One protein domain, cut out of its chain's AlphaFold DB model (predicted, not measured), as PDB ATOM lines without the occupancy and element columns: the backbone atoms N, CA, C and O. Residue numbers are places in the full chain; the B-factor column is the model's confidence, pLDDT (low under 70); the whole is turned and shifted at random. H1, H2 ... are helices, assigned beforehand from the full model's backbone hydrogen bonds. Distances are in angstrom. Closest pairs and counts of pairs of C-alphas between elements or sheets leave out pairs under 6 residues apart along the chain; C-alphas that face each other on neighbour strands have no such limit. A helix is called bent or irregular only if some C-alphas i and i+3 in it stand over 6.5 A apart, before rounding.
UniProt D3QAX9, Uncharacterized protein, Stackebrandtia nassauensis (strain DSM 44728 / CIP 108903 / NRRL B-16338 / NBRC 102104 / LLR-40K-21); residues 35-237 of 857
ATOM      1  N   GLU A  35    -105.418 -20.363  35.755       92.38
ATOM      2  CA  GLU A  35    -104.096 -20.207  36.371       92.38
ATOM      3  C   GLU A  35    -103.316 -19.075  35.696       92.38
ATOM      4  O   GLU A  35    -102.932 -18.114  36.363       92.38
ATOM      5  N   LEU A  36    -103.208 -19.105  34.368       95.31
ATOM      6  CA  LEU A  36    -102.592 -18.064  33.550       95.31
ATOM      7  C   LEU A  36    -103.303 -16.724  33.726       95.31
ATOM      8  O   LEU A  36    -102.646 -15.686  33.782       95.31
ATOM      9  N   LEU A  37    -104.637 -16.719  33.828       94.31
ATOM     10  CA  LEU A  37    -105.394 -15.506  34.147       94.31
ATOM     11  C   LEU A  37    -105.004 -14.940  35.516       94.31
ATOM     12  O   LEU A  37    -104.750 -13.743  35.622       94.31
ATOM     13  N   ALA A  38    -104.960 -15.774  36.556       93.44
ATOM     14  CA  ALA A  38    -104.619 -15.332  37.905       93.44
ATOM     15  C   ALA A  38    -103.171 -14.820  38.000       93.44
ATOM     16  O   ALA A  38    -102.932 -13.792  38.638       93.44
ATOM     17  N   GLU A  39    -102.233 -15.493  37.328       93.75
ATOM     18  CA  GLU A  39    -100.820 -15.114  37.265       93.75
ATOM     19  C   GLU A  39    -100.618 -13.814  36.478       93.75
ATOM     20  O   GLU A  39    -100.018 -12.868  36.984       93.75
ATOM     21  N   THR A  40    -101.181 -13.720  35.269       96.25
ATOM     22  CA  THR A  40    -100.984 -12.559  34.382       96.25
ATOM     23  C   THR A  40    -101.617 -11.290  34.946       96.25
ATOM     24  O   THR A  40    -101.083 -10.194  34.776       96.25
ATOM     25  N   LEU A  41    -102.777 -11.414  35.596       96.81
ATOM     26  CA  LEU A  41    -103.456 -10.269  36.201       96.81
ATOM     27  C   LEU A  41    -102.840  -9.877  37.546       96.81
ATOM     28  O   LEU A  41    -103.055  -8.745  37.973       96.81
ATOM     29  N   ASP A  42    -102.061 -10.770  38.168       95.44
ATOM     30  CA  ASP A  42    -101.400 -10.589  39.462       95.44
ATOM     31  C   ASP A  42    -102.393 -10.074  40.524       95.44
ATOM     32  O   ASP A  42    -102.421  -8.921  40.950       95.44
ATOM     33  N   LEU A  43    -103.306 -10.983  40.886       95.00
ATOM     34  CA  LEU A  43    -104.492 -10.697  41.698       95.00
ATOM     35  C   LEU A  43    -104.231 -10.654  43.206       95.00
ATOM     36  O   LEU A  43    -105.032 -10.091  43.951       95.00
ATOM     37  N   ASN A  44    -103.148 -11.271  43.679       95.94
ATOM     38  CA  ASN A  44    -102.863 -11.402  45.110       95.94
ATOM     39  C   ASN A  44    -102.595 -10.053  45.811       95.94
ATOM     40  O   ASN A  44    -103.127  -9.862  46.910       95.94
ATOM     41  N   PRO A  45    -101.860  -9.091  45.216       96.62
ATOM     42  CA  PRO A  45    -101.740  -7.741  45.766       96.62
ATOM     43  C   PRO A  45    -103.097  -7.048  45.915       96.62
ATOM     44  O   PRO A  45    -103.414  -6.540  46.989       96.62
ATOM     45  N   LEU A  46    -103.939  -7.113  44.878       95.81
ATOM     46  CA  LEU A  46    -105.276  -6.519  44.899       95.81
ATOM     47  C   LEU A  46    -106.176  -7.168  45.962       95.81
ATOM     48  O   LEU A  46    -106.843  -6.473  46.727       95.81
ATOM     49  N   ALA A  47    -106.162  -8.500  46.052       96.00
ATOM     50  CA  ALA A  47    -106.876  -9.253  47.079       96.00
ATOM     51  C   ALA A  47    -106.472  -8.808  48.494       96.00
ATOM     52  O   ALA A  47    -107.332  -8.632  49.358       96.00
ATOM     53  N   ARG A  48    -105.170  -8.599  48.730       97.06
ATOM     54  CA  ARG A  48    -104.642  -8.144  50.020       97.06
ATOM     55  C   ARG A  48    -105.135  -6.741  50.360       97.06
ATOM     56  O   ARG A  48    -105.682  -6.563  51.446       97.06
ATOM     57  N   THR A  49    -105.045  -5.791  49.427       96.38
ATOM     58  CA  THR A  49    -105.574  -4.428  49.611       96.38
ATOM     59  C   THR A  49    -107.066  -4.451  49.945       96.38
ATOM     60  O   THR A  49    -107.491  -3.877  50.947       96.38
ATOM     61  N   LEU A  50    -107.862  -5.206  49.181       95.25
ATOM     62  CA  LEU A  50    -109.299  -5.354  49.423       95.25
ATOM     63  C   LEU A  50    -109.609  -5.954  50.803       95.25
ATOM     64  O   LEU A  50    -110.525  -5.501  51.493       95.25
ATOM     65  N   LEU A  51    -108.853  -6.967  51.239       95.62
ATOM     66  CA  LEU A  51    -109.023  -7.589  52.555       95.62
ATOM     67  C   LEU A  51    -108.577  -6.678  53.704       95.62
ATOM     68  O   LEU A  51    -109.173  -6.736  54.784       95.62
ATOM     69  N   GLU A  52    -107.547  -5.855  53.513       95.56
ATOM     70  CA  GLU A  52    -107.074  -4.864  54.488       95.56
ATOM     71  C   GLU A  52    -108.106  -3.754  54.710       95.56
ATOM     72  O   GLU A  52    -108.411  -3.414  55.858       95.56
ATOM     73  N   GLU A  53    -108.718  -3.270  53.630       94.38
ATOM     74  CA  GLU A  53    -109.782  -2.264  53.663       94.38
ATOM     75  C   GLU A  53    -111.113  -2.816  54.201       94.38
ATOM     76  O   GLU A  53    -111.928  -2.077  54.769       94.38
ATOM     77  N   MET A  54    -111.346  -4.127  54.066       94.25
ATOM     78  CA  MET A  54    -112.585  -4.761  54.504       94.25
ATOM     79  C   MET A  54    -112.759  -4.694  56.024       94.25
ATOM     80  O   MET A  54    -111.965  -5.222  56.806       94.25
ATOM     81  N   LYS A  55    -113.869  -4.093  56.461       93.56
ATOM     82  CA  LYS A  55    -114.202  -3.977  57.884       93.56
ATOM     83  C   LYS A  55    -114.803  -5.279  58.440       93.56
ATOM     84  O   LYS A  55    -115.537  -5.971  57.725       93.56
ATOM     85  N   PRO A  56    -114.592  -5.603  59.732       94.50
ATOM     86  CA  PRO A  56    -115.192  -6.779  60.371       94.50
ATOM     87  C   PRO A  56    -116.722  -6.850  60.278       94.50
ATOM     88  O   PRO A  56    -117.283  -7.944  60.253       94.50
ATOM     89  N   GLU A  57    -117.420  -5.718  60.202       92.56
ATOM     90  CA  GLU A  57    -118.877  -5.650  60.042       92.56
ATOM     91  C   GLU A  57    -119.339  -6.221  58.695       92.56
ATOM     92  O   GLU A  57    -120.360  -6.916  58.630       92.56
ATOM     93  N   VAL A  58    -118.564  -5.976  57.637       88.94
ATOM     94  CA  VAL A  58    -118.827  -6.492  56.290       88.94
ATOM     95  C   VAL A  58    -118.650  -8.008  56.296       88.94
ATOM     96  O   VAL A  58    -119.583  -8.745  55.972       88.94
ATOM     97  N   MET A  59    -117.518  -8.498  56.814       92.50
ATOM     98  CA  MET A  59    -117.271  -9.937  56.965       92.50
ATOM     99  C   MET A  59    -118.340 -10.616  57.835       92.50
ATOM    100  O   MET A  59    -118.837 -11.696  57.512       92.50
ATOM    101  N   ARG A  60    -118.776  -9.971  58.921       92.50
ATOM    102  CA  ARG A  60    -119.868 -10.475  59.765       92.50
ATOM    103  C   ARG A  60    -121.158 -10.635  58.961       92.50
ATOM    104  O   ARG A  60    -121.862 -11.629  59.142       92.50
ATOM    105  N   THR A  61    -121.463  -9.682  58.086       88.62
ATOM    106  CA  THR A  61    -122.644  -9.716  57.215       88.62
ATOM    107  C   THR A  61    -122.567 -10.867  56.212       88.62
ATOM    108  O   THR A  61    -123.558 -11.583  56.043       88.62
ATOM    109  N   ILE A  62    -121.396 -11.112  55.614       87.38
ATOM    110  CA  ILE A  62    -121.142 -12.275  54.742       87.38
ATOM    111  C   ILE A  62    -121.412 -13.566  55.521       87.38
ATOM    112  O   ILE A  62    -122.283 -14.358  55.152       87.38
ATOM    113  N   LEU A  63    -120.753 -13.722  56.671       90.56
ATOM    114  CA  LEU A  63    -120.876 -14.902  57.520       90.56
ATOM    115  C   LEU A  63    -122.319 -15.154  57.969       90.56
ATOM    116  O   LEU A  63    -122.763 -16.299  57.963       90.56
ATOM    117  N   GLN A  64    -123.078 -14.117  58.333       89.88
ATOM    118  CA  GLN A  64    -124.486 -14.245  58.733       89.88
ATOM    119  C   GLN A  64    -125.387 -14.758  57.609       89.88
ATOM    120  O   GLN A  64    -126.380 -15.432  57.890       89.88
ATOM    121  N   ARG A  65    -125.049 -14.435  56.361       84.06
ATOM    122  CA  ARG A  65    -125.837 -14.781  55.176       84.06
ATOM    123  C   ARG A  65    -125.493 -16.152  54.603       84.06
ATOM    124  O   ARG A  65    -126.327 -16.713  53.897       84.06
ATOM    125  N   LEU A  66    -124.325 -16.698  54.937       83.81
ATOM    126  CA  LEU A  66    -123.965 -18.077  54.615       83.81
ATOM    127  C   LEU A  66    -124.854 -19.079  55.350       83.81
ATOM    128  O   LEU A  66    -125.215 -18.869  56.514       83.81
ATOM    129  N   ASP A  67    -125.155 -20.196  54.684       83.88
ATOM    130  CA  ASP A  67    -125.844 -21.317  55.315       83.88
ATOM    131  C   ASP A  67    -125.038 -21.846  56.512       83.88
ATOM    132  O   ASP A  67    -123.805 -21.844  56.519       83.88
ATOM    133  N   VAL A  68    -125.743 -22.305  57.546       87.06
ATOM    134  CA  VAL A  68    -125.118 -22.772  58.790       87.06
ATOM    135  C   VAL A  68    -124.204 -23.976  58.544       87.06
ATOM    136  O   VAL A  68    -123.183 -24.083  59.218       87.06
ATOM    137  N   GLN A  69    -124.532 -24.865  57.601       85.50
ATOM    138  CA  GLN A  69    -123.696 -26.023  57.269       85.50
ATOM    139  C   GLN A  69    -122.427 -25.609  56.530       85.50
ATOM    140  O   GLN A  69    -121.357 -26.089  56.886       85.50
ATOM    141  N   VAL A  70    -122.531 -24.686  55.567       84.31
ATOM    142  CA  VAL A  70    -121.367 -24.153  54.835       84.31
ATOM    143  C   VAL A  70    -120.436 -23.441  55.806       84.31
ATOM    144  O   VAL A  70    -119.267 -23.787  55.930       84.31
ATOM    145  N   ARG A  71    -120.989 -22.531  56.613       91.75
ATOM    146  CA  ARG A  71    -120.238 -21.842  57.662       91.75
ATOM    147  C   ARG A  71    -119.588 -22.827  58.631       91.75
ATOM    148  O   ARG A  71    -118.464 -22.601  59.058       91.75
ATOM    149  N   LYS A  72    -120.280 -23.916  58.981       89.81
ATOM    150  CA  LYS A  72    -119.730 -24.955  59.852       89.81
ATOM    151  C   LYS A  72    -118.539 -25.650  59.211       89.81
ATOM    152  O   LYS A  72    -117.481 -25.686  59.823       89.81
ATOM    153  N   ALA A  73    -118.716 -26.163  58.000       87.38
ATOM    154  CA  ALA A  73    -117.678 -26.879  57.272       87.38
ATOM    155  C   ALA A  73    -116.409 -26.034  57.098       87.38
ATOM    156  O   ALA A  73    -115.310 -26.566  57.197       87.38
ATOM    157  N   MET A  74    -116.572 -24.725  56.896       89.25
ATOM    158  CA  MET A  74    -115.461 -23.805  56.678       89.25
ATOM    159  C   MET A  74    -114.791 -23.307  57.953       89.25
ATOM    160  O   MET A  74    -113.576 -23.199  57.992       89.25
ATOM    161  N   LEU A  75    -115.556 -22.973  58.996       92.75
ATOM    162  CA  LEU A  75    -115.012 -22.325  60.196       92.75
ATOM    163  C   LEU A  75    -114.581 -23.309  61.291       92.75
ATOM    164  O   LEU A  75    -113.738 -22.968  62.120       92.75
ATOM    165  N   GLU A  76    -115.147 -24.520  61.310       92.75
ATOM    166  CA  GLU A  76    -114.819 -25.556  62.298       92.75
ATOM    167  C   GLU A  76    -113.343 -26.005  62.230       92.75
ATOM    168  O   GLU A  76    -112.735 -26.085  63.298       92.75
ATOM    169  N   PRO A  77    -112.709 -26.188  61.048       93.25
ATOM    170  CA  PRO A  77    -111.273 -26.486  60.948       93.25
ATOM    171  C   PRO A  77    -110.359 -25.422  61.570       93.25
ATOM    172  O   PRO A  77    -109.266 -25.737  62.028       93.25
ATOM    173  N   HIS A  78    -110.817 -24.168  61.624       91.81
ATOM    174  CA  HIS A  78    -110.063 -23.043  62.183       91.81
ATOM    175  C   HIS A  78    -110.441 -22.727  63.639       91.81
ATOM    176  O   HIS A  78    -110.061 -21.682  64.163       91.81
ATOM    177  N   ASN A  79    -111.201 -23.606  64.303       92.75
ATOM    178  CA  ASN A  79    -111.691 -23.420  65.674       92.75
ATOM    179  C   ASN A  79    -112.527 -22.138  65.877       92.75
ATOM    180  O   ASN A  79    -112.597 -21.598  66.984       92.75
ATOM    181  N   ILE A  80    -113.197 -21.649  64.826       91.69
ATOM    182  CA  ILE A  80    -114.049 -20.458  64.908       91.69
ATOM    183  C   ILE A  80    -115.500 -20.892  65.200       91.69
ATOM    184  O   ILE A  80    -116.081 -21.694  64.464       91.69
ATOM    185  N   PRO A  81    -116.140 -20.375  66.268       84.62
ATOM    186  CA  PRO A  81    -117.461 -20.831  66.691       84.62
ATOM    187  C   PRO A  81    -118.565 -20.453  65.689       84.62
ATOM    188  O   PRO A  81    -118.815 -19.285  65.400       84.62
ATOM    189  N   VAL A  82    -119.302 -21.461  65.218       85.81
ATOM    190  CA  VAL A  82    -120.277 -21.344  64.113       85.81
ATOM    191  C   VAL A  82    -121.667 -20.887  64.580       85.81
ATOM    192  O   VAL A  82    -122.436 -20.281  63.827       85.81
ATOM    193  N   THR A  83    -122.016 -21.184  65.836       79.25
ATOM    194  CA  THR A  83    -123.377 -21.035  66.381       79.25
ATOM    195  C   THR A  83    -123.814 -19.585  66.565       79.25
ATOM    196  O   THR A  83    -125.012 -19.312  66.576       79.25
ATOM    197  N   LYS A  84    -122.871 -18.646  66.706       82.25
ATOM    198  CA  LYS A  84    -123.149 -17.209  66.818       82.25
ATOM    199  C   LYS A  84    -122.131 -16.421  65.996       82.25
ATOM    200  O   LYS A  84    -120.973 -16.316  66.384       82.25
ATOM    201  N   VAL A  85    -122.584 -15.819  64.893       89.62
ATOM    202  CA  VAL A  85    -121.752 -14.918  64.078       89.62
ATOM    203  C   VAL A  85    -121.579 -13.591  64.811       89.62
ATOM    204  O   VAL A  85    -122.405 -12.675  64.710       89.62
ATOM    205  N   SER A  86    -120.519 -13.534  65.613       94.31
ATOM    206  CA  SER A  86    -120.088 -12.349  66.350       94.31
ATOM    207  C   SER A  86    -119.100 -11.524  65.526       94.31
ATOM    208  O   SER A  86    -118.473 -12.037  64.601       94.31
ATOM    209  N   LEU A  87    -118.939 -10.249  65.887       95.25
ATOM    210  CA  LEU A  87    -117.910  -9.394  65.290       95.25
ATOM    211  C   LEU A  87    -116.505  -9.973  65.522       95.25
ATOM    212  O   LEU A  87    -115.693  -9.979  64.611       95.25
ATOM    213  N   ARG A  88    -116.265 -10.575  66.697       94.06
ATOM    214  CA  ARG A  88    -115.007 -11.264  67.021       94.06
ATOM    215  C   ARG A  88    -114.704 -12.412  66.056       94.06
ATOM    216  O   ARG A  88    -113.575 -12.520  65.599       94.06
ATOM    217  N   ALA A  89    -115.698 -13.242  65.734       94.06
ATOM    218  CA  ALA A  89    -115.525 -14.320  64.759       94.06
ATOM    219  C   ALA A  89    -115.218 -13.761  63.359       94.06
ATOM    220  O   ALA A  89    -114.343 -14.275  62.676       94.06
ATOM    221  N   ALA A  90    -115.885 -12.675  62.959       95.25
ATOM    222  CA  ALA A  90    -115.607 -12.005  61.690       95.25
ATOM    223  C   ALA A  90    -114.191 -11.404  61.633       95.25
ATOM    224  O   ALA A  90    -113.508 -11.563  60.627       95.25
ATOM    225  N   SER A  91    -113.719 -10.784  62.721       95.88
ATOM    226  CA  SER A  91    -112.338 -10.306  62.842       95.88
ATOM    227  C   SER A  91    -111.333 -11.452  62.749       95.88
ATOM    228  O   SER A  91    -110.349 -11.317  62.038       95.88
ATOM    229  N   GLN A  92    -111.594 -12.585  63.410       95.81
ATOM    230  CA  GLN A  92    -110.729 -13.769  63.328       95.81
ATOM    231  C   GLN A  92    -110.633 -14.307  61.897       95.81
ATOM    232  O   GLN A  92    -109.532 -14.586  61.438       95.81
ATOM    233  N   VAL A  93    -111.758 -14.402  61.178       95.75
ATOM    234  CA  VAL A  93    -111.762 -14.809  59.763       95.75
ATOM    235  C   VAL A  93    -110.955 -13.830  58.906       95.75
ATOM    236  O   VAL A  93    -110.126 -14.271  58.121       95.75
ATOM    237  N   LEU A  94    -111.132 -12.517  59.084       96.44
ATOM    238  CA  LEU A  94    -110.331 -11.521  58.361       96.44
ATOM    239  C   LEU A  94    -108.840 -11.624  58.684       96.44
ATOM    240  O   LEU A  94    -108.025 -11.509  57.779       96.44
ATOM    241  N   THR A  95    -108.469 -11.847  59.946       97.00
ATOM    242  CA  THR A  95    -107.066 -12.045  60.333       97.00
ATOM    243  C   THR A  95    -106.466 -13.267  59.649       97.00
ATOM    244  O   THR A  95    -105.341 -13.175  59.175       97.00
ATOM    245  N   LEU A  96    -107.211 -14.376  59.554       96.75
ATOM    246  CA  LEU A  96    -106.760 -15.562  58.823       96.75
ATOM    247  C   LEU A  96    -106.556 -15.249  57.340       96.75
ATOM    248  O   LEU A  96    -105.466 -15.465  56.835       96.75
ATOM    249  N   LEU A  97    -107.554 -14.654  56.683       96.50
ATOM    250  CA  LEU A  97    -107.481 -14.308  55.259       96.50
ATOM    251  C   LEU A  97    -106.343 -13.326  54.940       96.50
ATOM    252  O   LEU A  97    -105.697 -13.443  53.906       96.50
ATOM    253  N   ARG A  98    -106.079 -12.360  55.826       96.69
ATOM    254  CA  ARG A  98    -104.976 -11.392  55.677       96.69
ATOM    255  C   ARG A  98    -103.600 -12.009  55.907       96.69
ATOM    256  O   ARG A  98    -102.616 -11.462  55.422       96.69
ATOM    257  N   ALA A  99    -103.529 -13.094  56.673       96.62
ATOM    258  CA  ALA A  99    -102.287 -13.806  56.944       96.62
ATOM    259  C   ALA A  99    -101.903 -14.779  55.819       96.62
ATOM    260  O   ALA A  99    -100.807 -15.328  55.856       96.62
ATOM    261  N   GLU A 100    -102.779 -15.011  54.839       96.25
ATOM    262  CA  GLU A 100    -102.472 -15.884  53.711       96.25
ATOM    263  C   GLU A 100    -101.524 -15.209  52.708       96.25
ATOM    264  O   GLU A 100    -101.670 -14.033  52.352       96.25
ATOM    265  N   ASP A 101    -100.556 -15.982  52.212       95.31
ATOM    266  CA  ASP A 101     -99.584 -15.510  51.221       95.31
ATOM    267  C   ASP A 101    -100.254 -15.204  49.877       95.31
ATOM    268  O   ASP A 101     -99.914 -14.221  49.215       95.31
ATOM    269  N   LYS A 102    -101.246 -16.027  49.515       96.00
ATOM    270  CA  LYS A 102    -102.003 -15.960  48.263       96.00
ATOM    271  C   LYS A 102    -103.512 -15.850  48.520       96.00
ATOM    272  O   LYS A 102    -104.255 -16.808  48.304       96.00
ATOM    273  N   PRO A 103    -103.992 -14.691  48.996       94.69
ATOM    274  CA  PRO A 103    -105.384 -14.538  49.405       94.69
ATOM    275  C   PRO A 103    -106.394 -14.748  48.267       94.69
ATOM    276  O   PRO A 103    -107.522 -15.150  48.546       94.69
ATOM    277  N   ALA A 104    -106.022 -14.527  46.999       93.75
ATOM    278  CA  ALA A 104    -106.917 -14.770  45.862       93.75
ATOM    279  C   ALA A 104    -107.177 -16.272  45.620       93.75
ATOM    280  O   ALA A 104    -108.267 -16.642  45.189       93.75
ATOM    281  N   GLU A 105    -106.197 -17.125  45.934       94.31
ATOM    282  CA  GLU A 105    -106.250 -18.593  45.798       94.31
ATOM    283  C   GLU A 105    -106.733 -19.279  47.097       94.31
ATOM    284  O   GLU A 105    -106.807 -20.505  47.191       94.31
ATOM    285  N   SER A 106    -107.077 -18.494  48.123       94.62
ATOM    286  CA  SER A 106    -107.511 -18.984  49.430       94.62
ATOM    287  C   SER A 106    -108.729 -19.901  49.325       94.62
ATOM    288  O   SER A 106    -109.812 -19.486  48.901       94.62
ATOM    289  N   MET A 107    -108.617 -21.134  49.830       92.00
ATOM    290  CA  MET A 107    -109.778 -22.026  49.963       92.00
ATOM    291  C   MET A 107    -110.828 -21.460  50.930       92.00
ATOM    292  O   MET A 107    -112.029 -21.688  50.751       92.00
ATOM    293  N   LEU A 108    -110.387 -20.716  51.952       93.62
ATOM    294  CA  LEU A 108    -111.273 -20.077  52.918       93.62
ATOM    295  C   LEU A 108    -112.026 -18.913  52.265       93.62
ATOM    296  O   LEU A 108    -113.246 -18.844  52.395       93.62
ATOM    297  N   LEU A 109    -111.351 -18.031  51.522       93.19
ATOM    298  CA  LEU A 109    -112.031 -16.961  50.781       93.19
ATOM    299  C   LEU A 109    -112.976 -17.552  49.736       93.19
ATOM    300  O   LEU A 109    -114.152 -17.201  49.664       93.19
ATOM    301  N   GLY A 110    -112.465 -18.516  48.981       89.94
ATOM    302  CA  GLY A 110    -113.171 -19.198  47.924       89.94
ATOM    303  C   GLY A 110    -114.460 -19.872  48.387       89.94
ATOM    304  O   GLY A 110    -115.508 -19.682  47.780       89.94
ATOM    305  N   GLY A 111    -114.447 -20.602  49.504       88.81
ATOM    306  CA  GLY A 111    -115.677 -21.195  50.037       88.81
ATOM    307  C   GLY A 111    -116.644 -20.163  50.644       88.81
ATOM    308  O   GLY A 111    -117.860 -20.354  50.574       88.81
ATOM    309  N   LEU A 112    -116.140 -19.053  51.212       88.12
ATOM    310  CA  LEU A 112    -116.984 -17.975  51.747       88.12
ATOM    311  C   LEU A 112    -117.756 -17.290  50.618       88.12
ATOM    312  O   LEU A 112    -118.895 -16.862  50.815       88.12
ATOM    313  N   LEU A 113    -117.134 -17.208  49.443       88.12
ATOM    314  CA  LEU A 113    -117.671 -16.559  48.253       88.12
ATOM    315  C   LEU A 113    -118.267 -17.556  47.251       88.12
ATOM    316  O   LEU A 113    -118.916 -17.122  46.302       88.12
ATOM    317  N   ALA A 114    -118.157 -18.866  47.505       84.94
ATOM    318  CA  ALA A 114    -118.646 -19.936  46.632       84.94
ATOM    319  C   ALA A 114    -120.093 -19.727  46.162       84.94
ATOM    320  O   ALA A 114    -120.325 -19.795  44.961       84.94
ATOM    321  N   PRO A 115    -121.064 -19.343  47.019       80.00
ATOM    322  CA  PRO A 115    -122.428 -19.102  46.551       80.00
ATOM    323  C   PRO A 115    -122.556 -18.016  45.474       80.00
ATOM    324  O   PRO A 115    -123.508 -18.048  44.701       80.00
ATOM    325  N   ALA A 116    -121.650 -17.032  45.445       75.69
ATOM    326  CA  ALA A 116    -121.580 -16.033  44.380       75.69
ATOM    327  C   ALA A 116    -120.701 -16.511  43.213       75.69
ATOM    328  O   ALA A 116    -121.064 -16.286  42.058       75.69
ATOM    329  N   ALA A 117    -119.607 -17.224  43.501       80.94
ATOM    330  CA  ALA A 117    -118.718 -17.812  42.501       80.94
ATOM    331  C   ALA A 117    -119.399 -18.886  41.638       80.94
ATOM    332  O   ALA A 117    -119.083 -19.011  40.456       80.94
ATOM    333  N   ASP A 118    -120.403 -19.584  42.178       82.00
ATOM    334  CA  ASP A 118    -121.241 -20.552  41.463       82.00
ATOM    335  C   ASP A 118    -121.890 -19.942  40.205       82.00
ATOM    336  O   ASP A 118    -122.145 -20.657  39.236       82.00
ATOM    337  N   LEU A 119    -122.093 -18.612  40.164       78.44
ATOM    338  CA  LEU A 119    -122.563 -17.916  38.961       78.44
ATOM    339  C   LEU A 119    -121.612 -18.095  37.765       78.44
ATOM    340  O   LEU A 119    -122.077 -18.127  36.628       78.44
ATOM    341  N   PHE A 120    -120.307 -18.207  38.019       79.75
ATOM    342  CA  PHE A 120    -119.270 -18.364  36.999       79.75
ATOM    343  C   PHE A 120    -118.848 -19.817  36.774       79.75
ATOM    344  O   PHE A 120    -118.221 -20.092  35.755       79.75
ATOM    345  N   ASN A 121    -119.187 -20.738  37.682       77.56
ATOM    346  CA  ASN A 121    -118.881 -22.165  37.530       77.56
ATOM    347  C   ASN A 121    -119.906 -22.897  36.657       77.56
ATOM    348  O   ASN A 121    -119.519 -23.617  35.741       77.56
ATOM    349  N   ASP A 122    -121.201 -22.667  36.891       66.50
ATOM    350  CA  ASP A 122    -122.302 -23.398  36.234       66.50
ATOM    351  C   ASP A 122    -122.764 -22.777  34.909       66.50
ATOM    352  O   ASP A 122    -123.790 -23.154  34.329       66.50
ATOM    353  N   ALA A 123    -122.039 -21.774  34.430       55.56
ATOM    354  CA  ALA A 123    -122.431 -20.990  33.285       55.56
ATOM    355  C   ALA A 123    -122.271 -21.772  31.966       55.56
ATOM    356  O   ALA A 123    -121.416 -21.470  31.154       55.56
ATOM    357  N   THR A 124    -123.192 -22.674  31.630       54.66
ATOM    358  CA  THR A 124    -123.509 -22.999  30.217       54.66
ATOM    359  C   THR A 124    -124.232 -21.816  29.547       54.66
ATOM    360  O   THR A 124    -125.254 -21.942  28.873       54.66
ATOM    361  N   VAL A 125    -123.750 -20.604  29.817       57.28
ATOM    362  CA  VAL A 125    -124.359 -19.343  29.422       57.28
ATOM    363  C   VAL A 125    -123.843 -19.049  28.021       57.28
ATOM    364  O   VAL A 125    -122.706 -18.618  27.836       57.28
ATOM    365  N   GLY A 126    -124.683 -19.280  27.017       58.69
ATOM    366  CA  GLY A 126    -124.375 -18.871  25.652       58.69
ATOM    367  C   GLY A 126    -124.099 -17.363  25.556       58.69
ATOM    368  O   GLY A 126    -124.522 -16.551  26.389       58.69
ATOM    369  N   ARG A 127    -123.386 -16.965  24.496       55.34
ATOM    370  CA  ARG A 127    -122.989 -15.569  24.240       55.34
ATOM    371  C   ARG A 127    -124.181 -14.601  24.297       55.34
ATOM    372  O   ARG A 127    -124.022 -13.471  24.748       55.34
ATOM    373  N   THR A 128    -125.378 -15.038  23.900       56.03
ATOM    374  CA  THR A 128    -126.614 -14.235  23.902       56.03
ATOM    375  C   THR A 128    -127.183 -14.004  25.301       56.03
ATOM    376  O   THR A 128    -127.631 -12.899  25.593       56.03
ATOM    377  N   GLN A 129    -127.117 -14.989  26.199       64.00
ATOM    378  CA  GLN A 129    -127.559 -14.845  27.588       64.00
ATOM    379  C   GLN A 129    -126.591 -13.962  28.385       64.00
ATOM    380  O   GLN A 129    -127.037 -13.108  29.153       64.00
ATOM    381  N   TRP A 130    -125.280 -14.083  28.135       60.25
ATOM    382  CA  TRP A 130    -124.288 -13.141  28.668       60.25
ATOM    383  C   TRP A 130    -124.473 -11.742  28.097       60.25
ATOM    384  O   TRP A 130    -124.391 -10.772  28.838       60.25
ATOM    385  N   THR A 131    -124.790 -11.623  26.808       54.53
ATOM    386  CA  THR A 131    -125.146 -10.338  26.197       54.53
ATOM    387  C   THR A 131    -126.414  -9.764  26.832       54.53
ATOM    388  O   THR A 131    -126.483  -8.567  27.068       54.53
ATOM    389  N   GLY A 132    -127.386 -10.599  27.209       59.06
ATOM    390  CA  GLY A 132    -128.557 -10.186  27.981       59.06
ATOM    391  C   GLY A 132    -128.210  -9.644  29.368       59.06
ATOM    392  O   GLY A 132    -128.713  -8.590  29.760       59.06
ATOM    393  N   LEU A 133    -127.308 -10.328  30.082       56.53
ATOM    394  CA  LEU A 133    -126.750  -9.861  31.355       56.53
ATOM    395  C   LEU A 133    -125.950  -8.548  31.171       56.53
ATOM    396  O   LEU A 133    -126.177  -7.598  31.915       56.53
ATOM    397  N   ARG A 134    -125.105  -8.453  30.131       51.31
ATOM    398  CA  ARG A 134    -124.250  -7.299  29.769       51.31
ATOM    399  C   ARG A 134    -125.061  -6.065  29.368       51.31
ATOM    400  O   ARG A 134    -124.838  -4.975  29.884       51.31
ATOM    401  N   LEU A 135    -126.006  -6.227  28.442       47.75
ATOM    402  CA  LEU A 135    -126.838  -5.150  27.888       47.75
ATOM    403  C   LEU A 135    -127.986  -4.755  28.817       47.75
ATOM    404  O   LEU A 135    -128.807  -3.908  28.464       47.75
ATOM    405  N   LYS A 136    -128.053  -5.343  30.017       54.56
ATOM    406  CA  LYS A 136    -129.074  -5.037  31.023       54.56
ATOM    407  C   LYS A 136    -130.490  -5.339  30.505       54.56
ATOM    408  O   LYS A 136    -131.463  -4.704  30.919       54.56
ATOM    409  N   LEU A 137    -130.600  -6.321  29.607       56.03
ATOM    410  CA  LEU A 137    -131.842  -6.768  28.989       56.03
ATOM    411  C   LEU A 137    -132.383  -7.951  29.787       56.03
ATOM    412  O   LEU A 137    -132.048  -9.111  29.540       56.03
ATOM    413  N   VAL A 138    -133.238  -7.627  30.761       57.47
ATOM    414  CA  VAL A 138    -133.883  -8.591  31.667       57.47
ATOM    415  C   VAL A 138    -134.526  -9.741  30.887       57.47
ATOM    416  O   VAL A 138    -134.396 -10.885  31.303       57.47
ATOM    417  N   ASP A 139    -135.121  -9.466  29.724       59.12
ATOM    418  CA  ASP A 139    -135.790 -10.473  28.891       59.12
ATOM    419  C   ASP A 139    -134.823 -11.487  28.248       59.12
ATOM    420  O   ASP A 139    -135.186 -12.648  28.073       59.12
ATOM    421  N   LEU A 140    -133.574 -11.095  27.962       56.47
ATOM    422  CA  LEU A 140    -132.537 -11.982  27.414       56.47
ATOM    423  C   LEU A 140    -131.792 -12.760  28.507       56.47
ATOM    424  O   LEU A 140    -131.361 -13.889  28.285       56.47
ATOM    425  N   ALA A 141    -131.661 -12.170  29.699       57.91
ATOM    426  CA  ALA A 141    -131.116 -12.843  30.877       57.91
ATOM    427  C   ALA A 141    -132.142 -13.780  31.545       57.91
ATOM    428  O   ALA A 141    -131.772 -14.716  32.252       57.91
ATOM    429  N   LEU A 142    -133.440 -13.553  31.318       66.75
ATOM    430  CA  LEU A 142    -134.537 -14.276  31.959       66.75
ATOM    431  C   LEU A 142    -134.452 -15.794  31.792       66.75
ATOM    432  O   LEU A 142    -134.571 -16.481  32.804       66.75
ATOM    433  N   PRO A 143    -134.241 -16.351  30.581       68.06
ATOM    434  CA  PRO A 143    -134.163 -17.796  30.397       68.06
ATOM    435  C   PRO A 143    -133.057 -18.417  31.248       68.06
ATOM    436  O   PRO A 143    -133.257 -19.482  31.818       68.06
ATOM    437  N   LEU A 144    -131.929 -17.720  31.408       68.00
ATOM    438  CA  LEU A 144    -130.822 -18.170  32.241       68.00
ATOM    439  C   LEU A 144    -131.214 -18.225  33.723       68.00
ATOM    440  O   LEU A 144    -131.075 -19.259  34.375       68.00
ATOM    441  N   ILE A 145    -131.772 -17.125  34.230       68.25
ATOM    442  CA  ILE A 145    -132.219 -16.993  35.624       68.25
ATOM    443  C   ILE A 145    -133.343 -17.997  35.932       68.25
ATOM    444  O   ILE A 145    -133.467 -18.513  37.040       68.25
ATOM    445  N   VAL A 146    -134.188 -18.274  34.940       68.75
ATOM    446  CA  VAL A 146    -135.331 -19.177  35.047       68.75
ATOM    447  C   VAL A 146    -134.903 -20.637  34.980       68.75
ATOM    448  O   VAL A 146    -135.507 -21.443  35.684       68.75
ATOM    449  N   ASN A 147    -133.915 -20.993  34.161       72.00
ATOM    450  CA  ASN A 147    -133.558 -22.387  33.900       72.00
ATOM    451  C   ASN A 147    -132.448 -22.916  34.814       72.00
ATOM    452  O   ASN A 147    -132.402 -24.122  35.032       72.00
ATOM    453  N   SER A 148    -131.623 -22.042  35.398       76.56
ATOM    454  CA  SER A 148    -130.558 -22.435  36.323       76.56
ATOM    455  C   SER A 148    -130.824 -21.926  37.741       76.56
ATOM    456  O   SER A 148    -130.776 -20.728  38.038       76.56
ATOM    457  N   GLU A 149    -131.123 -22.857  38.651       75.50
ATOM    458  CA  GLU A 149    -131.353 -22.522  40.056       75.50
ATOM    459  C   GLU A 149    -130.067 -22.054  40.750       75.50
ATOM    460  O   GLU A 149    -130.145 -21.185  41.620       75.50
ATOM    461  N   SER A 150    -128.896 -22.560  40.347       71.56
ATOM    462  CA  SER A 150    -127.600 -22.086  40.844       71.56
ATOM    463  C   SER A 150    -127.310 -20.665  40.372       71.56
ATOM    464  O   SER A 150    -127.010 -19.817  41.206       71.56
ATOM    465  N   THR A 151    -127.548 -20.335  39.097       71.88
ATOM    466  CA  THR A 151    -127.435 -18.957  38.582       71.88
ATOM    467  C   THR A 151    -128.373 -18.004  39.327       71.88
ATOM    468  O   THR A 151    -127.958 -16.919  39.734       71.88
ATOM    469  N   PHE A 152    -129.634 -18.390  39.563       77.00
ATOM    470  CA  PHE A 152    -130.559 -17.566  40.349       77.00
ATOM    471  C   PHE A 152    -130.085 -17.390  41.795       77.00
ATOM    472  O   PHE A 152    -130.119 -16.273  42.317       77.00
ATOM    473  N   ARG A 153    -129.638 -18.467  42.456       75.06
ATOM    474  CA  ARG A 153    -129.085 -18.393  43.816       75.06
ATOM    475  C   ARG A 153    -127.847 -17.503  43.852       75.06
ATOM    476  O   ARG A 153    -127.778 -16.672  44.751       75.06
ATOM    477  N   GLY A 154    -126.956 -17.606  42.871       74.62
ATOM    478  CA  GLY A 154    -125.770 -16.768  42.727       74.62
ATOM    479  C   GLY A 154    -126.124 -15.299  42.556       74.62
ATOM    480  O   GLY A 154    -125.764 -14.485  43.399       74.62
ATOM    481  N   LEU A 155    -126.953 -14.955  41.565       71.81
ATOM    482  CA  LEU A 155    -127.415 -13.578  41.335       71.81
ATOM    483  C   LEU A 155    -128.159 -12.989  42.532       71.81
ATOM    484  O   LEU A 155    -128.017 -11.803  42.825       71.81
ATOM    485  N   ARG A 156    -128.956 -13.797  43.236       76.19
ATOM    486  CA  ARG A 156    -129.662 -13.372  44.449       76.19
ATOM    487  C   ARG A 156    -128.706 -13.149  45.613       76.19
ATOM    488  O   ARG A 156    -128.893 -12.213  46.387       76.19
ATOM    489  N   THR A 157    -127.736 -14.037  45.772       73.50
ATOM    490  CA  THR A 157    -126.727 -13.954  46.829       73.50
ATOM    491  C   THR A 157    -125.860 -12.724  46.604       73.50
ATOM    492  O   THR A 157    -125.719 -11.912  47.514       73.50
ATOM    493  N   TRP A 158    -125.453 -12.488  45.359       73.81
ATOM    494  CA  TRP A 158    -124.754 -11.282  44.944       73.81
ATOM    495  C   TRP A 158    -125.588 -10.011  45.135       73.81
ATOM    496  O   TRP A 158    -125.108  -9.051  45.721       73.81
ATOM    497  N   HIS A 159    -126.867 -10.024  44.739       72.69
ATOM    498  CA  HIS A 159    -127.783  -8.901  44.968       72.69
ATOM    499  C   HIS A 159    -127.941  -8.578  46.458       72.69
ATOM    500  O   HIS A 159    -128.027  -7.423  46.862       72.69
ATOM    501  N   ARG A 160    -127.988  -9.603  47.313       71.06
ATOM    502  CA  ARG A 160    -127.995  -9.370  48.755       71.06
ATOM    503  C   ARG A 160    -126.688  -8.700  49.155       71.06
ATOM    504  O   ARG A 160    -126.727  -7.718  49.891       71.06
ATOM    505  N   TRP A 161    -125.553  -9.224  48.704       73.56
ATOM    506  CA  TRP A 161    -124.196  -8.789  49.047       73.56
ATOM    507  C   TRP A 161    -123.706  -7.526  48.307       73.56
ATOM    508  O   TRP A 161    -122.507  -7.318  48.274       73.56
ATOM    509  N   CYS A 162    -124.606  -6.693  47.764       59.97
ATOM    510  CA  CYS A 162    -124.388  -5.538  46.867       59.97
ATOM    511  C   CYS A 162    -123.439  -4.395  47.319       59.97
ATOM    512  O   CYS A 162    -123.592  -3.271  46.851       59.97
ATOM    513  N   GLU A 163    -122.478  -4.624  48.208       76.88
ATOM    514  CA  GLU A 163    -121.410  -3.662  48.474       76.88
ATOM    515  C   GLU A 163    -120.320  -3.775  47.399       76.88
ATOM    516  O   GLU A 163    -119.930  -4.869  46.996       76.88
ATOM    517  N   ASP A 164    -119.819  -2.632  46.943       78.75
ATOM    518  CA  ASP A 164    -118.803  -2.531  45.891       78.75
ATOM    519  C   ASP A 164    -117.527  -3.320  46.215       78.75
ATOM    520  O   ASP A 164    -117.026  -4.077  45.388       78.75
ATOM    521  N   SER A 165    -117.062  -3.222  47.460       74.62
ATOM    522  CA  SER A 165    -115.897  -3.957  47.967       74.62
ATOM    523  C   SER A 165    -116.109  -5.473  47.992       74.62
ATOM    524  O   SER A 165    -115.154  -6.241  47.892       74.62
ATOM    525  N   PHE A 166    -117.363  -5.916  48.116       83.56
ATOM    526  CA  PHE A 166    -117.718  -7.327  48.081       83.56
ATOM    527  C   PHE A 166    -117.703  -7.877  46.650       83.56
ATOM    528  O   PHE A 166    -117.313  -9.023  46.419       83.56
ATOM    529  N   GLU A 167    -118.136  -7.069  45.683       87.75
ATOM    530  CA  GLU A 167    -118.064  -7.434  44.273       87.75
ATOM    531  C   GLU A 167    -116.615  -7.678  43.854       87.75
ATOM    532  O   GLU A 167    -116.304  -8.763  43.362       87.75
ATOM    533  N   ASP A 168    -115.733  -6.718  44.130       92.38
ATOM    534  CA  ASP A 168    -114.340  -6.763  43.687       92.38
ATOM    535  C   ASP A 168    -113.596  -7.977  44.292       92.38
ATOM    536  O   ASP A 168    -112.966  -8.744  43.560       92.38
ATOM    537  N   ILE A 169    -113.758  -8.259  45.596       93.00
ATOM    538  CA  ILE A 169    -113.126  -9.433  46.235       93.00
ATOM    539  C   ILE A 169    -113.707 -10.770  45.738       93.00
ATOM    540  O   ILE A 169    -112.996 -11.770  45.666       93.00
ATOM    541  N   THR A 170    -114.990 -10.798  45.361       90.19
ATOM    542  CA  THR A 170    -115.628 -11.990  44.777       90.19
ATOM    543  C   THR A 170    -115.088 -12.273  43.390       90.19
ATOM    544  O   THR A 170    -114.779 -13.421  43.089       90.19
ATOM    545  N   LEU A 171    -114.935 -11.243  42.556       92.44
ATOM    546  CA  LEU A 171    -114.343 -11.386  41.227       92.44
ATOM    547  C   LEU A 171    -112.901 -11.894  41.324       92.44
ATOM    548  O   LEU A 171    -112.534 -12.819  40.606       92.44
ATOM    549  N   VAL A 172    -112.120 -11.359  42.264       94.56
ATOM    550  CA  VAL A 172    -110.756 -11.820  42.554       94.56
ATOM    551  C   VAL A 172    -110.731 -13.299  42.953       94.56
ATOM    552  O   VAL A 172    -109.973 -14.069  42.366       94.56
ATOM    553  N   ALA A 173    -111.590 -13.719  43.887       92.69
ATOM    554  CA  ALA A 173    -111.665 -15.117  44.310       92.69
ATOM    555  C   ALA A 173    -112.130 -16.052  43.181       92.69
ATOM    556  O   ALA A 173    -111.604 -17.147  43.042       92.69
ATOM    557  N   VAL A 174    -113.073 -15.625  42.335       91.12
ATOM    558  CA  VAL A 174    -113.535 -16.407  41.172       91.12
ATOM    559  C   VAL A 174    -112.395 -16.683  40.193       91.12
ATOM    560  O   VAL A 174    -112.293 -17.789  39.667       91.12
ATOM    561  N   ILE A 175    -111.546 -15.686  39.933       93.56
ATOM    562  CA  ILE A 175    -110.405 -15.865  39.032       93.56
ATOM    563  C   ILE A 175    -109.338 -16.741  39.707       93.56
ATOM    564  O   ILE A 175    -108.834 -17.667  39.076       93.56
ATOM    565  N   GLY A 176    -109.053 -16.508  40.993       92.12
ATOM    566  CA  GLY A 176    -108.082 -17.289  41.768       92.12
ATOM    567  C   GLY A 176    -108.490 -18.744  42.027       92.12
ATOM    568  O   GLY A 176    -107.630 -19.592  42.202       92.12
ATOM    569  N   GLN A 177    -109.786 -19.064  41.993       90.94
ATOM    570  CA  GLN A 177    -110.302 -20.440  42.032       90.94
ATOM    571  C   GLN A 177    -110.336 -21.122  40.658       90.94
ATOM    572  O   GLN A 177    -110.823 -22.248  40.548       90.94
ATOM    573  N   HIS A 178    -109.867 -20.439  39.613       92.00
ATOM    574  CA  HIS A 178    -109.790 -20.958  38.251       92.00
ATOM    575  C   HIS A 178    -111.144 -21.437  37.703       92.00
ATOM    576  O   HIS A 178    -111.232 -22.426  36.974       92.00
ATOM    577  N   CYS A 179    -112.220 -20.722  38.045       87.75
ATOM    578  CA  CYS A 179    -113.561 -21.029  37.557       87.75
ATOM    579  C   CYS A 179    -113.612 -21.035  36.017       87.75
ATOM    580  O   CYS A 179    -112.911 -20.273  35.348       87.75
ATOM    581  N   SER A 180    -114.519 -21.830  35.443       83.75
ATOM    582  CA  SER A 180    -114.656 -22.019  33.986       83.75
ATOM    583  C   SER A 180    -114.820 -20.708  33.203       83.75
ATOM    584  O   SER A 180    -114.339 -20.585  32.078       83.75
ATOM    585  N   HIS A 181    -115.446 -19.702  33.824       87.38
ATOM    586  CA  HIS A 181    -115.661 -18.369  33.258       87.38
ATOM    587  C   HIS A 181    -114.801 -17.271  33.908       87.38
ATOM    588  O   HIS A 181    -115.200 -16.104  33.920       87.38
ATOM    589  N   ALA A 182    -113.612 -17.598  34.427       90.56
ATOM    590  CA  ALA A 182    -112.689 -16.632  35.038       90.56
ATOM    591  C   ALA A 182    -112.376 -15.424  34.129       90.56
ATOM    592  O   ALA A 182    -112.319 -14.291  34.603       90.56
ATOM    593  N   GLY A 183    -112.280 -15.627  32.808       91.69
ATOM    594  CA  GLY A 183    -112.054 -14.545  31.838       91.69
ATOM    595  C   GLY A 183    -113.151 -13.471  31.825       91.69
ATOM    596  O   GLY A 183    -112.887 -12.318  31.484       91.69
ATOM    597  N   LEU A 184    -114.371 -13.822  32.240       88.81
ATOM    598  CA  LEU A 184    -115.472 -12.879  32.398       88.81
ATOM    599  C   LEU A 184    -115.367 -12.087  33.700       88.81
ATOM    600  O   LEU A 184    -115.597 -10.878  33.703       88.81
ATOM    601  N   ALA A 185    -115.024 -12.757  34.801       91.44
ATOM    602  CA  ALA A 185    -114.784 -12.082  36.069       91.44
ATOM    603  C   ALA A 185    -113.633 -11.070  35.932       91.44
ATOM    604  O   ALA A 185    -113.752  -9.940  36.399       91.44
ATOM    605  N   ALA A 186    -112.588 -11.432  35.181       94.88
ATOM    606  CA  ALA A 186    -111.485 -10.544  34.836       94.88
ATOM    607  C   ALA A 186    -111.934  -9.305  34.040       94.88
ATOM    608  O   ALA A 186    -111.501  -8.200  34.352       94.88
ATOM    609  N   ALA A 187    -112.850  -9.452  33.076       93.19
ATOM    610  CA  ALA A 187    -113.392  -8.320  32.318       93.19
ATOM    611  C   ALA A 187    -114.181  -7.325  33.188       93.19
ATOM    612  O   ALA A 187    -114.122  -6.117  32.947       93.19
ATOM    613  N   TYR A 188    -114.920  -7.813  34.194       91.56
ATOM    614  CA  TYR A 188    -115.596  -6.950  35.171       91.56
ATOM    615  C   TYR A 188    -114.597  -6.292  36.122       91.56
ATOM    616  O   TYR A 188    -114.711  -5.103  36.393       91.56
ATOM    617  N   LEU A 189    -113.590  -7.031  36.587       94.38
ATOM    618  CA  LEU A 189    -112.570  -6.496  37.486       94.38
ATOM    619  C   LEU A 189    -111.722  -5.411  36.798       94.38
ATOM    620  O   LEU A 189    -111.435  -4.372  37.391       94.38
ATOM    621  N   ALA A 190    -111.404  -5.600  35.515       96.00
ATOM    622  CA  ALA A 190    -110.711  -4.629  34.669       96.00
ATOM    623  C   ALA A 190    -111.461  -3.291  34.520       96.00
ATOM    624  O   ALA A 190    -110.844  -2.274  34.219       96.00
ATOM    625  N   HIS A 191    -112.778  -3.252  34.744       93.25
ATOM    626  CA  HIS A 191    -113.521  -1.991  34.774       93.25
ATOM    627  C   HIS A 191    -113.114  -1.119  35.971       93.25
ATOM    628  O   HIS A 191    -112.953   0.092  35.835       93.25
ATOM    629  N   SER A 192    -112.957  -1.742  37.142       92.69
ATOM    630  CA  SER A 192    -112.701  -1.054  38.412       92.69
ATOM    631  C   SER A 192    -111.226  -0.698  38.618       92.69
ATOM    632  O   SER A 192    -110.935   0.262  39.328       92.69
ATOM    633  N   TYR A 193    -110.299  -1.450  38.013       95.94
ATOM    634  CA  TYR A 193    -108.863  -1.351  38.297       95.94
ATOM    635  C   TYR A 193    -108.037  -1.136  37.017       95.94
ATOM    636  O   TYR A 193    -107.863  -2.081  36.244       95.94
ATOM    637  N   PRO A 194    -107.478   0.072  36.791       95.75
ATOM    638  CA  PRO A 194    -106.709   0.393  35.583       95.75
ATOM    639  C   PRO A 194    -105.492  -0.512  35.342       95.75
ATOM    640  O   PRO A 194    -105.209  -0.873  34.203       95.75
ATOM    641  N   GLU A 195    -104.796  -0.920  36.404       95.81
ATOM    642  CA  GLU A 195    -103.632  -1.812  36.308       95.81
ATOM    643  C   GLU A 195    -104.034  -3.208  35.806       95.81
ATOM    644  O   GLU A 195    -103.409  -3.765  34.902       95.81
ATOM    645  N   ILE A 196    -105.149  -3.740  36.323       97.00
ATOM    646  CA  ILE A 196    -105.750  -4.995  35.853       97.00
ATOM    647  C   ILE A 196    -106.244  -4.838  34.414       97.00
ATOM    648  O   ILE A 196    -106.059  -5.747  33.609       97.00
ATOM    649  N   LYS A 197    -106.824  -3.683  34.062       96.69
ATOM    650  CA  LYS A 197    -107.286  -3.381  32.702       96.69
ATOM    651  C   LYS A 197    -106.167  -3.501  31.676       96.69
ATOM    652  O   LYS A 197    -106.336  -4.201  30.684       96.69
ATOM    653  N   GLN A 198    -105.019  -2.880  31.938       97.31
ATOM    654  CA  GLN A 198    -103.870  -2.915  31.034       97.31
ATOM    655  C   GLN A 198    -103.354  -4.348  30.816       97.31
ATOM    656  O   GLN A 198    -103.091  -4.761  29.681       97.31
ATOM    657  N   ARG A 199    -103.241  -5.129  31.898       97.56
ATOM    658  CA  ARG A 199    -102.826  -6.541  31.842       97.56
ATOM    659  C   ARG A 199    -103.855  -7.391  31.092       97.56
ATOM    660  O   ARG A 199    -103.491  -8.192  30.236       97.56
ATOM    661  N   TYR A 200    -105.142  -7.165  31.351       97.38
ATOM    662  CA  TYR A 200    -106.244  -7.857  30.691       97.38
ATOM    663  C   TYR A 200    -106.310  -7.567  29.186       97.38
ATOM    664  O   TYR A 200    -106.480  -8.487  28.392       97.38
ATOM    665  N   GLU A 201    -106.136  -6.312  28.770       97.12
ATOM    666  CA  GLU A 201    -106.101  -5.926  27.354       97.12
ATOM    667  C   GLU A 201    -104.902  -6.546  26.626       97.12
ATOM    668  O   GLU A 201    -105.049  -7.032  25.503       97.12
ATOM    669  N   SER A 202    -103.748  -6.630  27.295       97.25
ATOM    670  CA  SER A 202    -102.566  -7.332  26.775       97.25
ATOM    671  C   SER A 202    -102.838  -8.828  26.582       97.25
ATOM    672  O   SER A 202    -102.497  -9.396  25.544       97.25
ATOM    673  N   LEU A 203    -103.512  -9.465  27.545       96.88
ATOM    674  CA  LEU A 203    -103.915 -10.868  27.445       96.88
ATOM    675  C   LEU A 203    -104.960 -11.071  26.337       96.88
ATOM    676  O   LEU A 203    -104.883 -12.030  25.577       96.88
ATOM    677  N   ARG A 204    -105.908 -10.147  26.175       97.12
ATOM    678  CA  ARG A 204    -106.919 -10.192  25.109       97.12
ATOM    679  C   ARG A 204    -106.317 -10.057  23.710       97.12
ATOM    680  O   ARG A 204    -106.847 -10.659  22.782       97.12
ATOM    681  N   ALA A 205    -105.211  -9.333  23.550       95.88
ATOM    682  CA  ALA A 205    -104.479  -9.306  22.283       95.88
ATOM    683  C   ALA A 205    -103.950 -10.701  21.892       95.88
ATOM    684  O   ALA A 205    -103.945 -11.046  20.714       95.88
ATOM    685  N   GLN A 206    -103.565 -11.522  22.877       96.94
ATOM    686  CA  GLN A 206    -103.124 -12.909  22.675       96.94
ATOM    687  C   GLN A 206    -104.299 -13.892  22.569       96.94
ATOM    688  O   GLN A 206    -104.221 -14.885  21.851       96.94
ATOM    689  N   TYR A 207    -105.409 -13.593  23.251       96.38
ATOM    690  CA  TYR A 207    -106.631 -14.394  23.276       96.38
ATOM    691  C   TYR A 207    -107.839 -13.560  22.804       96.38
ATOM    692  O   TYR A 207    -108.652 -13.131  23.631       96.38
ATOM    693  N   PRO A 208    -108.027 -13.351  21.481       93.62
ATOM    694  CA  PRO A 208    -109.045 -12.437  20.941       93.62
ATOM    695  C   PRO A 208    -110.494 -12.798  21.290       93.62
ATOM    696  O   PRO A 208    -111.393 -11.962  21.186       93.62
ATOM    697  N   ARG A 209    -110.739 -14.049  21.703       90.00
ATOM    698  CA  ARG A 209    -112.053 -14.539  22.147       90.00
ATOM    699  C   ARG A 209    -112.407 -14.136  23.583       90.00
ATOM    700  O   ARG A 209    -113.541 -14.387  24.001       90.00
ATOM    701  N   LEU A 210    -111.481 -13.532  24.334       92.44
ATOM    702  CA  LEU A 210    -111.782 -12.961  25.644       92.44
ATOM    703  C   LEU A 210    -112.799 -11.806  25.524       92.44
ATOM    704  O   LEU A 210    -112.770 -11.052  24.543       92.44
ATOM    705  N   PRO A 211    -113.707 -11.653  26.508       89.75
ATOM    706  CA  PRO A 211    -114.653 -10.545  26.546       89.75
ATOM    707  C   PRO A 211    -113.987  -9.165  26.471       89.75
ATOM    708  O   PRO A 211    -112.841  -8.966  26.855       89.75
ATOM    709  N   GLU A 212    -114.736  -8.176  25.994       91.81
ATOM    710  CA  GLU A 212    -114.358  -6.772  26.172       91.81
ATOM    711  C   GLU A 212    -114.450  -6.377  27.644       91.81
ATOM    712  O   GLU A 212    -115.319  -6.878  28.363       91.81
ATOM    713  N   VAL A 213    -113.601  -5.434  28.062       91.00
ATOM    714  CA  VAL A 213    -113.737  -4.769  29.362       91.00
ATOM    715  C   VAL A 213    -115.129  -4.147  29.432       91.00
ATOM    716  O   VAL A 213    -115.564  -3.474  28.497       91.00
ATOM    717  N   PHE A 214    -115.852  -4.404  30.517       85.56
ATOM    718  CA  PHE A 214    -117.207  -3.888  30.659       85.56
ATOM    719  C   PHE A 214    -117.201  -2.416  31.073       85.56
ATOM    720  O   PHE A 214    -116.360  -1.980  31.850       85.56
ATOM    721  N   ASP A 215    -118.194  -1.659  30.607       82.31
ATOM    722  CA  ASP A 215    -118.344  -0.233  30.940       82.31
ATOM    723  C   ASP A 215    -119.035   0.001  32.293       82.31
ATOM    724  O   ASP A 215    -119.324   1.138  32.664       82.31
ATOM    725  N   SER A 216    -119.382  -1.064  33.025       81.38
ATOM    726  CA  SER A 216    -120.062  -0.944  34.314       81.38
ATOM    727  C   SER A 216    -119.839  -2.150  35.217       81.38
ATOM    728  O   SER A 216    -119.767  -3.279  34.729       81.38
ATOM    729  N   ARG A 217    -119.866  -1.913  36.534       81.00
ATOM    730  CA  ARG A 217    -119.876  -2.949  37.582       81.00
ATOM    731  C   ARG A 217    -121.036  -3.932  37.422       81.00
ATOM    732  O   ARG A 217    -122.132  -3.561  36.973       81.00
ATOM    733  N   LEU A 218    -120.840  -5.173  37.845       73.44
ATOM    734  CA  LEU A 218    -121.857  -6.213  37.830       73.44
ATOM    735  C   LEU A 218    -123.039  -5.864  38.741       73.44
ATOM    736  O   LEU A 218    -124.187  -6.052  38.347       73.44
ATOM    737  N   THR A 219    -122.812  -5.295  39.927       69.94
ATOM    738  CA  THR A 219    -123.905  -4.865  40.826       69.94
ATOM    739  C   THR A 219    -124.824  -3.827  40.177       69.94
ATOM    740  O   THR A 219    -126.047  -3.916  40.313       69.94
ATOM    741  N   SER A 220    -124.254  -2.898  39.401       66.62
ATOM    742  CA  SER A 220    -124.987  -1.854  38.665       66.62
ATOM    743  C   SER A 220    -125.717  -2.372  37.411       66.62
ATOM    744  O   SER A 220    -126.673  -1.754  36.923       66.62
ATOM    745  N   SER A 221    -125.280  -3.518  36.884       63.31
ATOM    746  CA  SER A 221    -125.812  -4.149  35.672       63.31
ATOM    747  C   SER A 221    -126.674  -5.383  35.952       63.31
ATOM    748  O   SER A 221    -127.390  -5.824  35.054       63.31
ATOM    749  N   ASN A 222    -126.700  -5.884  37.194       66.88
ATOM    750  CA  ASN A 222    -127.430  -7.086  37.585       66.88
ATOM    751  C   ASN A 222    -128.936  -6.940  37.261       66.88
ATOM    752  O   ASN A 222    -129.636  -6.114  37.866       66.88
ATOM    753  N   PRO A 223    -129.474  -7.750  36.332       63.62
ATOM    754  CA  PRO A 223    -130.856  -7.614  35.890       63.62
ATOM    755  C   PRO A 223    -131.868  -7.948  36.982       63.62
ATOM    756  O   PRO A 223    -132.958  -7.381  36.977       63.62
ATOM    757  N   LEU A 224    -131.518  -8.806  37.948       67.31
ATOM    758  CA  LEU A 224    -132.369  -9.075  39.105       67.31
ATOM    759  C   LEU A 224    -132.449  -7.843  40.012       67.31
ATOM    760  O   LEU A 224    -133.547  -7.469  40.419       67.31
ATOM    761  N   SER A 225    -131.320  -7.171  40.269       68.31
ATOM    762  CA  SER A 225    -131.292  -5.908  41.019       68.31
ATOM    763  C   SER A 225    -132.154  -4.846  40.349       68.31
ATOM    764  O   SER A 225    -132.959  -4.211  41.016       68.31
ATOM    765  N   ARG A 226    -132.038  -4.685  39.026       67.56
ATOM    766  CA  ARG A 226    -132.833  -3.709  38.263       67.56
ATOM    767  C   ARG A 226    -134.318  -4.039  38.261       67.56
ATOM    768  O   ARG A 226    -135.141  -3.153  38.472       67.56
ATOM    769  N   TYR A 227    -134.661  -5.305  38.050       71.94
ATOM    770  CA  TYR A 227    -136.045  -5.765  38.086       71.94
ATOM    771  C   TYR A 227    -136.691  -5.519  39.457       71.94
ATOM    772  O   TYR A 227    -137.832  -5.067  39.525       71.94
ATOM    773  N   LEU A 228    -135.954  -5.765  40.543       69.56
ATOM    774  CA  LEU A 228    -136.420  -5.517  41.909       69.56
ATOM    775  C   LEU A 228    -136.432  -4.025  42.265       69.56
ATOM    776  O   LEU A 228    -137.368  -3.569  42.910       69.56
ATOM    777  N   ALA A 229    -135.449  -3.246  41.814       70.25
ATOM    778  CA  ALA A 229    -135.407  -1.798  42.019       70.25
ATOM    779  C   ALA A 229    -136.565  -1.083  41.308       70.25
ATOM    780  O   ALA A 229    -137.113  -0.121  41.836       70.25
ATOM    781  N   ALA A 230    -136.990  -1.591  40.147       69.19
ATOM    782  CA  ALA A 230    -138.193  -1.123  39.464       69.19
ATOM    783  C   ALA A 230    -139.495  -1.464  40.222       69.19
ATOM    784  O   ALA A 230    -140.560  -0.998  39.823       69.19
ATOM    785  N   ARG A 231    -139.433  -2.293  41.278       72.81
ATOM    786  CA  ARG A 231    -140.582  -2.782  42.059       72.81
ATOM    787  C   ARG A 231    -140.272  -2.838  43.562       72.81
ATOM    788  O   ARG A 231    -140.220  -3.928  44.142       72.81
ATOM    789  N   PRO A 232    -140.060  -1.675  44.204       71.56
ATOM    790  CA  PRO A 232    -139.643  -1.600  45.606       71.56
ATOM    791  C   PRO A 232    -140.683  -2.170  46.586       71.56
ATOM    792  O   PRO A 232    -140.358  -2.488  47.727       71.56
ATOM    793  N   ASP A 233    -141.931  -2.320  46.147       75.50
ATOM    794  CA  ASP A 233    -143.062  -2.862  46.899       75.50
ATOM    795  C   ASP A 233    -143.078  -4.400  46.974       75.50
ATOM    796  O   ASP A 233    -143.775  -4.979  47.815       75.50
ATOM    797  N   ARG A 234    -142.308  -5.096  46.127       73.62
ATOM    798  CA  ARG A 234    -142.338  -6.560  46.051       73.62
ATOM    799  C   ARG A 234    -141.273  -7.216  46.924       73.62
ATOM    800  O   ARG A 234    -140.097  -6.865  46.912       73.62
ATOM    801  N   LYS A 235    -141.684  -8.258  47.655       79.06
ATOM    802  CA  LYS A 235    -140.755  -9.113  48.406       79.06
ATOM    803  C   LYS A 235    -139.784  -9.797  47.442       79.06
ATOM    804  O   LYS A 235    -140.196 -10.338  46.419       79.06
ATOM    805  N   LEU A 236    -138.506  -9.832  47.820       75.00
ATOM    806  CA  LEU A 236    -137.471 -10.556  47.087       75.00
ATOM    807  C   LEU A 236    -137.856 -12.037  46.922       75.00
ATOM    808  O   LEU A 236    -137.997 -12.719  47.946       75.00
ATOM    809  N   PRO A 237    -137.968 -12.562  45.685       79.62
ATOM    810  CA  PRO A 237    -138.374 -13.943  45.457       79.62
ATOM    811  C   PRO A 237    -137.398 -14.898  46.141       79.62
ATOM    812  O   PRO A 237    -136.176 -14.723  46.077       79.62
TER     813      PRO A 237
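This is residues 35 to 237 of the 857 residues of an uncharacterized protein of Stackebrandtia nassauensis (strain DSM 44728 / CIP 108903 / NRRL B-16338 / NBRC 102104 / LLR-40K-21) (UniProt D3QAX9). A thick slab of helices is built round H10, which lies near the middle with H1, H2, H6 and H11 packed on it. H3, H4 and H5 form a group at one end, H1, H11 and H12 make one corner, and H7, H8, H9 and H14 make another, from which residues 229 to 235 stick out. The printed part has 203 residues with fourteen named helices, H1 to H14 in chain order, and no named strand: the class is all helix. It is compact, with a radius of gyration of the C-alphas of 16.8 A and spans of 45 by 44 by 25 A.

H1 holds residues 35 to 41, beginning at C-alpha 35 (-104.096, -20.207, 36.371). H2 is 43 to 53, H3 56 to 65, H4 68 to 78 and H5 87 to 99, 18.3 A long. H6, residues 107 to 121, is irregular: C-alphas 112 and 115 are 7.6 A apart. H7 is 127 to 134, H8 138 to 147 and H9 149 to 160. H4 and H8 are only just irregular, with 6.6 A between C-alphas 74 and 77 and 6.7 A between C-alphas 140 and 143. H10 is 164 to 176, 18.7 A; H11 is 182 to 192; H12 is 194 to 206, 18.9 A. H13 is 218 to 221, and H14, 223 to 229, ends at C-alpha 229 (-135.407, -1.798, 42.019).

The hub is H10, touching five helices. It touches H2, closest C-alphas Ala 47 and Ile 169 at 6.3 A, at a shallow tilt of 30 degrees, opposite ways. With residues 170 to 174 alone it touches H6 about perpendicular, at 90 degrees; Ala 117 and Val 174 have the closest C-alphas, 5.5 A. H10 and H11 form a helical hairpin, as do H11 and H12, whose closest C-alphas, of Ala 190 and Lys 197, are 4.1 A apart. H1 touches H12, closest C-alphas Leu 41 and Ile 196 at 5.8 A. H13 only just touches H10, with 3 pairs of C-alphas within 8 A. H3 touches H5 about perpendicular, at 75 degrees, closest C-alphas Arg 60 and Ala 90 at 4.9 A. H4 touches H6, closest C-alphas Met 74 and Leu 108 at 6.8 A. H9, with residues 155 to 159 alone, touches H14, closest C-alphas His 159 and Ser 225 at 6.1 A. H7 touches H8, closest C-alphas Gly 132 and Leu 140 at 4.4 A. H4 and H12 are apart. Every O i to N i+4 pair is within hydrogen-bond range in H1, H2, H3, H5, H7, H9, H10 and H14; the counts are 5 of 7 in H4, 7 of 11 in H6, 4 of 6 in H8, 5 of 7 in H11 and 8 of 9 in H12, and H13 is too short for such a pair.

The two C-alphas farthest apart, of Thr 83 and Ala 205, are 49.4 A apart. The printed part has no cut. The link H12 to H13, with 11 residues, is long. Mean pLDDT of the printed part is 83.9; residues 122 to 146 and 219 to 226 are among those under 70.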